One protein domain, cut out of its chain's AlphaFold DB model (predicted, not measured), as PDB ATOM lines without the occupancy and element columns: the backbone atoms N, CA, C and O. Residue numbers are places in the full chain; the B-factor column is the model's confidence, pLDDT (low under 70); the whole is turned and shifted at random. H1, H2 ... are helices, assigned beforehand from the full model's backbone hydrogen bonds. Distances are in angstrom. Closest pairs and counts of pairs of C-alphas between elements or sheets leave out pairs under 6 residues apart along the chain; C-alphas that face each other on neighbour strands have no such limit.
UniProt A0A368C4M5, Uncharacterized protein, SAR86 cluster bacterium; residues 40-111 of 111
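AT A GLANCE: This is residues 40 to 111 of the 111 residues of an uncharacterized protein of SAR86 cluster bacterium (UniProt A0A368C4M5). Two long helices, H5 and H1, lie side by side and run opposite ways, touching over residues 93 to 101 of H5 alone; at one end, where H1 ends and H5 begins, the three short helices H2, H3 and H4 make a loose head that carries the backbone from one to the other. At the other end of H5, residues 106 to 111, of which 106 belongs to H5, stick out as a tail and add to the length, and residues 73 to 78, of which 76 to 78 belong to H4, stick out at the head. The printed part has 72 residues with five named helices, in the order H1, H2, H3, H4, H5, and no named strand; the class is all helix. The whole is loose, with a radius of gyration of the C-alphas of 16.0 A, and spans 53 by 23 by 16 A.

IN THESE COORDINATES: H5, residues 84 to 106, is the longest helix, 32.8 A from C-alpha 84 at (-31.720, 28.260, 5.571) to C-alpha 106 at (-55.471, 50.601, 9.486). H1, residues 42 to 57, measures 22.8 A and begins with C-alpha 42 at (-57.928, 37.143, 15.632). H2 is residues 59 to 67, 12.3 A long. H3 is residues 71 to 74, 5.1 A, and H4 is residues 76 to 82, 10.0 A.

HOW THE PARTS SIT: H5 touches H1 at a shallow tilt of 10 degrees, opposite ways, and their closest C-alphas, those of Ile 43 and Arg 101, are 6.4 A apart. H2 is close to H5 but not clearly touching it, about perpendicular at 75 degrees, with the C-alphas of Leu 62 and Gln 86 closest at 7.6 A. H2 is also close to H1 but not clearly touching it, about perpendicular at 84 degrees, with the C-alphas of Ile 55 and Leu 62 closest at 7.4 A. H4 and H5 meet only through their link. H3 and H4 touch only at the corner by their link, the closest C-alphas being those of Leu 72 and Phe 79, 5.8 A apart. H2 and H3 are apart, and H2 and H4 are only just apart, 8.2 A at the closest. In H1, H2, H4 and H5 every O i to N i+4 pair is within hydrogen-bond range; H3 is too short for such a pair.

THE WHOLE: The two C-alphas farthest apart, those of Ser 74 and Asp 111, are 53.8 A apart. Without the stretches that stand free, the body of 60 residues spans 39 by 19 by 15 A. The printed part, residues 40 to 111, has no cut and ends at the chain's last residue. The four links between the helices are tight. The mean pLDDT of the printed part is 86.0; residue 40 and residues 104 to 111 are under 70.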
ATOM      1  N   PHE A  40     -55.230  42.208  21.659       68.81
ATOM      2  CA  PHE A  40     -55.117  40.901  21.014       68.81
ATOM      3  C   PHE A  40     -56.203  40.786  19.931       68.81
ATOM      4  O   PHE A  40     -57.359  41.136  20.180       68.81
ATOM      5  N   THR A  41     -55.853  40.364  18.717       78.88
ATOM      6  CA  THR A  41     -56.809  40.217  17.606       78.88
ATOM      7  C   THR A  41     -56.797  38.796  17.068       78.88
ATOM      8  O   THR A  41     -55.891  38.017  17.350       78.88
ATOM      9  N   PHE A  42     -57.807  38.456  16.266       80.94
ATOM     10  CA  PHE A  42     -57.928  37.143  15.632       80.94
ATOM     11  C   PHE A  42     -56.662  36.727  14.859       80.94
ATOM     12  O   PHE A  42     -56.278  35.562  14.893       80.94
ATOM     13  N   ILE A  43     -55.967  37.688  14.237       85.62
ATOM     14  CA  ILE A  43     -54.715  37.445  13.505       85.62
ATOM     15  C   ILE A  43     -53.617  36.899  14.431       85.62
ATOM     16  O   ILE A  43     -52.835  36.057  13.998       85.62
ATOM     17  N   ASP A  44     -53.591  37.298  15.707       87.12
ATOM     18  CA  ASP A  44     -52.625  36.760  16.677       87.12
ATOM     19  C   ASP A  44     -52.898  35.291  16.957       87.12
ATOM     20  O   ASP A  44     -51.976  34.486  16.963       87.12
ATOM     21  N   ILE A  45     -54.171  34.932  17.160       87.94
ATOM     22  CA  ILE A  45     -54.586  33.552  17.444       87.94
ATOM     23  C   ILE A  45     -54.195  32.645  16.276       87.94
ATOM     24  O   ILE A  45     -53.591  31.595  16.482       87.94
ATOM     25  N   VAL A  46     -54.498  33.072  15.047       88.50
ATOM     26  CA  VAL A  46     -54.141  32.329  13.833       88.50
ATOM     27  C   VAL A  46     -52.626  32.195  13.707       88.50
ATOM     28  O   VAL A  46     -52.135  31.099  13.450       88.50
ATOM     29  N   PHE A  47     -51.874  33.272  13.941       91.62
ATOM     30  CA  PHE A  47     -50.416  33.227  13.900       91.62
ATOM     31  C   PHE A  47     -49.838  32.252  14.932       91.62
ATOM     32  O   PHE A  47     -49.013  31.415  14.574       91.62
ATOM     33  N   PHE A  48     -50.309  32.290  16.181       91.44
ATOM     34  CA  PHE A  48     -49.872  31.352  17.217       91.44
ATOM     35  C   PHE A  48     -50.159  29.896  16.841       91.44
ATOM     36  O   PHE A  48     -49.293  29.045  17.038       91.44
ATOM     37  N   LEU A  49     -51.330  29.602  16.268       93.06
ATOM     38  CA  LEU A  49     -51.672  28.253  15.808       93.06
ATOM     39  C   LEU A  49     -50.751  27.781  14.679       93.06
ATOM     40  O   LEU A  49     -50.253  26.659  14.728       93.06
ATOM     41  N   VAL A  50     -50.486  28.641  13.693       91.94
ATOM     42  CA  VAL A  50     -49.580  28.329  12.577       91.94
ATOM     43  C   VAL A  50     -48.159  28.082  13.081       91.94
ATOM     44  O   VAL A  50     -47.541  27.098  12.684       91.94
ATOM     45  N   VAL A  51     -47.656  28.918  13.994       92.50
ATOM     46  CA  VAL A  51     -46.326  28.743  14.599       92.50
ATOM     47  C   VAL A  51     -46.255  27.441  15.394       92.50
ATOM     48  O   VAL A  51     -45.297  26.687  15.242       92.50
ATOM     49  N   PHE A  52     -47.269  27.137  16.204       92.69
ATOM     50  CA  PHE A  52     -47.306  25.903  16.986       92.69
ATOM     51  C   PHE A  52     -47.315  24.658  16.089       92.69
ATOM     52  O   PHE A  52     -46.580  23.698  16.332       92.69
ATOM     53  N   PHE A  53     -48.106  24.691  15.018       93.69
ATOM     54  CA  PHE A  53     -48.164  23.612  14.040       93.69
ATOM     55  C   PHE A  53     -46.837  23.452  13.288       93.69
ATOM     56  O   PHE A  53     -46.334  22.339  13.155       93.69
ATOM     57  N   TYR A  54     -46.218  24.559  12.869       92.88
ATOM     58  CA  TYR A  54     -44.906  24.553  12.226       92.88
ATOM     59  C   TYR A  54     -43.818  23.954  13.123       92.88
ATOM     60  O   TYR A  54     -43.052  23.109  12.660       92.88
ATOM     61  N   ILE A  55     -43.776  24.351  14.400       91.88
ATOM     62  CA  ILE A  55     -42.837  23.789  15.378       91.88
ATOM     63  C   ILE A  55     -43.068  22.287  15.529       91.88
ATOM     64  O   ILE A  55     -42.109  21.527  15.519       91.88
ATOM     65  N   SER A  56     -44.327  21.857  15.622       92.50
ATOM     66  CA  SER A  56     -44.668  20.439  15.780       92.50
ATOM     67  C   SER A  56     -44.219  19.601  14.579       92.50
ATOM     68  O   SER A  56     -43.691  18.509  14.760       92.50
ATOM     69  N   LEU A  57     -44.383  20.116  13.357       93.69
ATOM     70  CA  LEU A  57     -43.962  19.425  12.134       93.69
ATOM     71  C   LEU A  57     -42.443  19.386  11.937       93.69
ATOM     72  O   LEU A  57     -41.945  18.486  11.270       93.69
ATOM     73  N   ASN A  58     -41.715  20.361  12.482       93.19
ATOM     74  CA  ASN A  58     -40.272  20.520  12.274       93.19
ATOM     75  C   ASN A  58     -39.470  20.332  13.567       93.19
ATOM     76  O   ASN A  58     -38.348  20.827  13.666       93.19
ATOM     77  N   TYR A  59     -40.048  19.651  14.561       92.38
ATOM     78  CA  TYR A  59     -39.527  19.602  15.925       92.38
ATOM     79  C   TYR A  59     -38.059  19.169  15.979       92.38
ATOM     80  O   TYR A  59     -37.228  19.919  16.488       92.38
ATOM     81  N   ASP A  60     -37.726  18.023  15.377       92.31
ATOM     82  CA  ASP A  60     -36.365  17.473  15.410       92.31
ATOM     83  C   ASP A  60     -35.353  18.432  14.777       92.31
ATOM     84  O   ASP A  60     -34.324  18.749  15.368       92.31
ATOM     85  N   SER A  61     -35.684  18.979  13.605       90.06
ATOM     86  CA  SER A  61     -34.807  19.911  12.898       90.06
ATOM     87  C   SER A  61     -34.600  21.224  13.658       90.06
ATOM     88  O   SER A  61     -33.496  21.770  13.648       90.06
ATOM     89  N   LEU A  62     -35.636  21.734  14.329       92.00
ATOM     90  CA  LEU A  62     -35.537  22.940  15.151       92.00
ATOM     91  C   LEU A  62     -34.717  22.694  16.421       92.00
ATOM     92  O   LEU A  62     -33.948  23.571  16.813       92.00
ATOM     93  N   ILE A  63     -34.840  21.517  17.039       93.69
ATOM     94  CA  ILE A  63     -33.988  21.117  18.163       93.69
ATOM     95  C   ILE A  63     -32.530  21.034  17.715       93.69
ATOM     96  O   ILE A  63     -31.685  21.665  18.345       93.69
ATOM     97  N   THR A  64     -32.235  20.376  16.589       93.19
ATOM     98  CA  THR A  64     -30.872  20.328  16.038       93.19
ATOM     99  C   THR A  64     -30.327  21.732  15.784       93.19
ATOM    100  O   THR A  64     -29.218  22.035  16.208       93.19
ATOM    101  N   MET A  65     -31.126  22.629  15.197       92.12
ATOM    102  CA  MET A  65     -30.729  24.025  14.972       92.12
ATOM    103  C   MET A  65     -30.350  24.749  16.274       92.12
ATOM    104  O   MET A  65     -29.398  25.532  16.287       92.12
ATOM    105  N   ILE A  66     -31.079  24.501  17.368       91.38
ATOM    106  CA  ILE A  66     -30.797  25.082  18.690       91.38
ATOM    107  C   ILE A  66     -29.522  24.479  19.286       91.38
ATOM    108  O   ILE A  66     -28.661  25.219  19.765       91.38
ATOM    109  N   GLU A  67     -29.378  23.157  19.244       92.75
ATOM    110  CA  GLU A  67     -28.208  22.450  19.775       92.75
ATOM    111  C   GLU A  67     -26.925  22.863  19.054       92.75
ATOM    112  O   GLU A  67     -25.879  23.048  19.678       92.75
ATOM    113  N   THR A  68     -27.015  23.099  17.748       93.12
ATOM    114  CA  THR A  68     -25.889  23.534  16.932       93.12
ATOM    115  C   THR A  68     -25.808  25.049  16.760       93.12
ATOM    116  O   THR A  68     -25.026  25.527  15.939       93.12
ATOM    117  N   PHE A  69     -26.564  25.836  17.533       91.12
ATOM    118  CA  PHE A  69     -26.583  27.300  17.418       91.12
ATOM    119  C   PHE A  69     -25.191  27.929  17.587       91.12
ATOM    120  O   PHE A  69     -24.886  28.953  16.978       91.12
ATOM    121  N   GLY A  70     -24.299  27.286  18.350       89.31
ATOM    122  CA  GLY A  70     -22.900  27.706  18.481       89.31
ATOM    123  C   GLY A  70     -22.145  27.793  17.146       89.31
ATOM    124  O   GLY A  70     -21.256  28.636  17.012       89.31
ATOM    125  N   MET A  71     -22.538  27.003  16.135       91.50
ATOM    126  CA  MET A  71     -21.953  27.052  14.788       91.50
ATOM    127  C   MET A  71     -22.166  28.401  14.095       91.50
ATOM    128  O   MET A  71     -21.389  28.753  13.213       91.50
ATOM    129  N   LEU A  72     -23.158  29.192  14.517       91.25
ATOM    130  CA  LEU A  72     -23.361  30.554  14.024       91.25
ATOM    131  C   LEU A  72     -22.119  31.437  14.243       91.25
ATOM    132  O   LEU A  72     -21.844  32.325  13.443       91.25
ATOM    133  N   PHE A  73     -21.359  31.202  15.315       92.81
ATOM    134  CA  PHE A  73     -20.213  32.040  15.679       92.81
ATOM    135  C   PHE A  73     -18.880  31.508  15.149       92.81
ATOM    136  O   PHE A  73     -17.957  32.292  14.944       92.81
ATOM    137  N   SER A  74     -18.769  30.198  14.919       93.19
ATOM    138  CA  SER A  74     -17.554  29.567  14.392       93.19
ATOM    139  C   SER A  74     -17.594  29.381  12.874       93.19
ATOM    140  O   SER A  74     -16.636  29.724  12.186       93.19
ATOM    141  N   THR A  75     -18.700  28.863  12.337       94.00
ATOM    142  CA  THR A  75     -18.892  28.531  10.915       94.00
ATOM    143  C   THR A  75     -20.257  29.026  10.408       94.00
ATOM    144  O   THR A  75     -21.108  28.218  10.018       94.00
ATOM    145  N   PRO A  76     -20.478  30.357  10.369       90.44
ATOM    146  CA  PRO A  76     -21.783  30.962  10.083       90.44
ATOM    147  C   PRO A  76     -22.373  30.556   8.731       90.44
ATOM    148  O   PRO A  76     -23.569  30.311   8.634       90.44
ATOM    149  N   LEU A  77     -21.544  30.459   7.686       92.88
ATOM    150  CA  LEU A  77     -21.997  30.081   6.342       92.88
ATOM    151  C   LEU A  77     -22.591  28.670   6.306       92.88
ATOM    152  O   LEU A  77     -23.607  28.456   5.655       92.88
ATOM    153  N   LEU A  78     -21.971  27.727   7.018       92.12
ATOM    154  CA  LEU A  78     -22.426  26.341   7.057       92.12
ATOM    155  C   LEU A  78     -23.739  26.231   7.834       92.12
ATOM    156  O   LEU A  78     -24.690  25.648   7.329       92.12
ATOM    157  N   PHE A  79     -23.824  26.903   8.987       92.56
ATOM    158  CA  PHE A  79     -25.055  26.984   9.772       92.56
ATOM    159  C   PHE A  79     -26.213  27.596   8.969       92.56
ATOM    160  O   PHE A  79     -27.312  27.048   8.939       92.56
ATOM    161  N   ILE A  80     -25.972  28.718   8.282       90.38
ATOM    162  CA  ILE A  80     -26.998  29.363   7.454       90.38
ATOM    163  C   ILE A  80     -27.442  28.428   6.336       90.38
ATOM    164  O   ILE A  80     -28.636  28.346   6.091       90.38
ATOM    165  N   ASN A  81     -26.522  27.732   5.667       92.00
ATOM    166  CA  ASN A  81     -26.874  26.840   4.565       92.00
ATOM    167  C   ASN A  81     -27.684  25.621   5.040       92.00
ATOM    168  O   ASN A  81     -28.626  25.206   4.374       92.00
ATOM    169  N   GLU A  82     -27.343  25.080   6.208       92.88
ATOM    170  CA  GLU A  82     -27.997  23.908   6.797       92.88
ATOM    171  C   GLU A  82     -29.414  24.215   7.306       92.88
ATOM    172  O   GLU A  82     -30.327  23.410   7.121       92.88
ATOM    173  N   PHE A  83     -29.627  25.410   7.866       94.44
ATOM    174  CA  PHE A  83     -30.913  25.821   8.442       94.44
ATOM    175  C   PHE A  83     -31.635  26.914   7.642       94.44
ATOM    176  O   PHE A  83     -32.568  27.549   8.146       94.44
ATOM    177  N   PHE A  84     -31.220  27.155   6.392       91.62
ATOM    178  CA  PHE A  84     -31.720  28.260   5.571       91.62
ATOM    179  C   PHE A  84     -33.242  28.239   5.466       91.62
ATOM    180  O   PHE A  84     -33.898  29.252   5.697       91.62
ATOM    181  N   ASN A  85     -33.811  27.073   5.160       90.06
ATOM    182  CA  ASN A  85     -35.246  26.921   4.951       90.06
ATOM    183  C   ASN A  85     -36.038  27.204   6.228       90.06
ATOM    184  O   ASN A  85     -37.088  27.840   6.166       90.06
ATOM    185  N   GLN A  86     -35.535  26.780   7.383       90.88
ATOM    186  CA  GLN A  86     -36.185  26.956   8.675       90.88
ATOM    187  C   GLN A  86     -36.169  28.431   9.079       90.88
ATOM    188  O   GLN A  86     -37.201  28.981   9.470       90.88
ATOM    189  N   ILE A  87     -35.015  29.084   8.922       90.00
ATOM    190  CA  ILE A  87     -34.831  30.515   9.177       90.00
ATOM    191  C   ILE A  87     -35.717  31.331   8.232       90.00
ATOM    192  O   ILE A  87     -36.477  32.193   8.676       90.00
ATOM    193  N   PHE A  88     -35.657  31.039   6.934       93.00
ATOM    194  CA  PHE A  88     -36.409  31.753   5.910       93.00
ATOM    195  C   PHE A  88     -37.915  31.603   6.114       93.00
ATOM    196  O   PHE A  88     -38.635  32.598   6.115       93.00
ATOM    197  N   THR A  89     -38.394  30.384   6.363       91.50
ATOM    198  CA  THR A  89     -39.816  30.117   6.613       91.50
ATOM    199  C   THR A  89     -40.314  30.876   7.840       91.50
ATOM    200  O   THR A  89     -41.370  31.506   7.787       91.50
ATOM    201  N   PHE A  90     -39.542  30.891   8.929       89.69
ATOM    202  CA  PHE A  90     -39.910  31.629  10.134       89.69
ATOM    203  C   PHE A  90     -39.953  33.150   9.903       89.69
ATOM    204  O   PHE A  90     -40.900  33.817  10.326       89.69
ATOM    205  N   LEU A  91     -38.978  33.701   9.171       92.75
ATOM    206  CA  LEU A  91     -38.974  35.112   8.767       92.75
ATOM    207  C   LEU A  91     -40.192  35.463   7.909       92.75
ATOM    208  O   LEU A  91     -40.808  36.509   8.106       92.75
ATOM    209  N   LEU A  92     -40.567  34.576   6.989       93.69
ATOM    210  CA  LEU A  92     -41.722  34.742   6.116       93.69
ATOM    211  C   LEU A  92     -43.024  34.776   6.933       93.69
ATOM    212  O   LEU A  92     -43.845  35.672   6.747       93.69
ATOM    213  N   MET A  93     -43.181  33.864   7.900       92.81
ATOM    214  CA  MET A  93     -44.320  33.865   8.828       92.81
ATOM    215  C   MET A  93     -44.403  35.167   9.633       92.81
ATOM    216  O   MET A  93     -45.484  35.746   9.739       92.81
ATOM    217  N   LEU A  94     -43.277  35.654  10.165       91.50
ATOM    218  CA  LEU A  94     -43.215  36.927  10.894       91.50
ATOM    219  C   LEU A  94     -43.582  38.118  10.007       91.50
ATOM    220  O   LEU A  94     -44.334  38.994  10.437       91.50
ATOM    221  N   PHE A  95     -43.076  38.144   8.774       92.38
ATOM    222  CA  PHE A  95     -43.382  39.193   7.808       92.38
ATOM    223  C   PHE A  95     -44.880  39.241   7.504       92.38
ATOM    224  O   PHE A  95     -45.499  40.300   7.623       92.38
ATOM    225  N   PHE A  96     -45.483  38.096   7.171       90.50
ATOM    226  CA  PHE A  96     -46.916  38.022   6.897       90.50
ATOM    227  C   PHE A  96     -47.747  38.394   8.118       90.50
ATOM    228  O   PHE A  96     -48.689  39.174   7.989       90.50
ATOM    229  N   TYR A  97     -47.378  37.910   9.303       90.38
ATOM    230  CA  TYR A  97     -48.034  38.313  10.540       90.38
ATOM    231  C   TYR A  97     -48.006  39.829  10.721       90.38
ATOM    232  O   TYR A  97     -49.065  40.432  10.869       90.38
ATOM    233  N   GLY A  98     -46.832  40.459  10.626       87.56
ATOM    234  CA  GLY A  98     -46.694  41.910  10.734       87.56
ATOM    235  C   GLY A  98     -47.518  42.662   9.686       87.56
ATOM    236  O   GLY A  98     -48.225  43.614  10.020       87.56
ATOM    237  N   TYR A  99     -47.495  42.200   8.434       88.31
ATOM    238  CA  TYR A  99     -48.276  42.780   7.343       88.31
ATOM    239  C   TYR A  99     -49.787  42.723   7.616       88.31
ATOM    240  O   TYR A  99     -50.462  43.754   7.589       88.31
ATOM    241  N   PHE A 100     -50.327  41.540   7.923       85.94
ATOM    242  CA  PHE A 100     -51.759  41.362   8.172       85.94
ATOM    243  C   PHE A 100     -52.210  42.075   9.446       85.94
ATOM    244  O   PHE A 100     -53.265  42.713   9.454       85.94
ATOM    245  N   ARG A 101     -51.397  42.021  10.501       82.56
ATOM    246  CA  ARG A 101     -51.623  42.719  11.767       82.56
ATOM    247  C   ARG A 101     -51.748  44.228  11.555       82.56
ATOM    248  O   ARG A 101     -52.710  44.822  12.032       82.56
ATOM    249  N   ASN A 102     -50.825  44.833  10.806       80.94
ATOM    250  CA  ASN A 102     -50.836  46.271  10.530       80.94
ATOM    251  C   ASN A 102     -51.982  46.677   9.595       80.94
ATOM    252  O   ASN A 102     -52.632  47.694   9.826       80.94
ATOM    253  N   LYS A 103     -52.303  45.860   8.586       76.19
ATOM    254  CA  LYS A 103     -53.458  46.106   7.710       76.19
ATOM    255  C   LYS A 103     -54.787  46.048   8.476       76.19
ATOM    256  O   LYS A 103     -55.650  46.896   8.278       76.19
ATOM    257  N   GLY A 104     -54.934  45.095   9.397       63.19
ATOM    258  CA  GLY A 104     -56.108  44.986  10.269       63.19
ATOM    259  C   GLY A 104     -56.260  46.127  11.287       63.19
ATOM    260  O   GLY A 104     -57.360  46.333  11.797       63.19
ATOM    261  N   LEU A 105     -55.181  46.862  11.584       55.66
ATOM    262  CA  LEU A 105     -55.217  48.080  12.401       55.66
ATOM    263  C   LEU A 105     -55.652  49.300  11.577       55.66
ATOM    264  O   LEU A 105     -56.514  50.043  12.038       55.66
ATOM    265  N   ASN A 106     -55.127  49.467  10.359       55.81
ATOM    266  CA  ASN A 106     -55.471  50.601   9.486       55.81
ATOM    267  C   ASN A 106     -56.924  50.566   8.986       55.81
ATOM    268  O   ASN A 106     -57.545  51.609   8.840       55.81
ATOM    269  N   ASN A 107     -57.509  49.382   8.797       54.84
ATOM    270  CA  ASN A 107     -58.915  49.274   8.392       54.84
ATOM    271  C   ASN A 107     -59.915  49.626   9.514       54.84
ATOM    272  O   ASN A 107     -61.106  49.692   9.252       54.84
ATOM    273  N   LYS A 108     -59.467  49.805  10.766       51.56
ATOM    274  CA  LYS A 108     -60.331  50.185  11.902       51.56
ATOM    275  C   LYS A 108     -60.341  51.688  12.191       51.56
ATOM    276  O   LYS A 108     -61.025  52.102  13.119       51.56
ATOM    277  N   SER A 109     -59.548  52.480  11.469       49.81
ATOM    278  CA  SER A 109     -59.481  53.940  11.631       49.81
ATOM    279  C   SER A 109     -60.326  54.719  10.618       49.81
ATOM    280  O   SER A 109     -60.286  55.944  10.648       49.81
ATOM    281  N   GLU A 110     -61.048  54.036   9.726       45.09
ATOM    282  CA  GLU A 110     -61.893  54.653   8.687       45.09
ATOM    283  C   GLU A 110     -63.409  54.573   8.972       45.09
ATOM    284  O   GLU A 110     -64.188  54.998   8.124       45.09
ATOM    285  N   ASP A 111     -63.819  54.111  10.162       38.06
ATOM    286  CA  ASP A 111     -65.221  54.123  10.623       38.06
ATOM    287  C   ASP A 111     -65.456  55.160  11.738       38.06
ATOM    288  O   ASP A 111     -64.697  55.142  12.740       38.06
TER     289      ASP A 111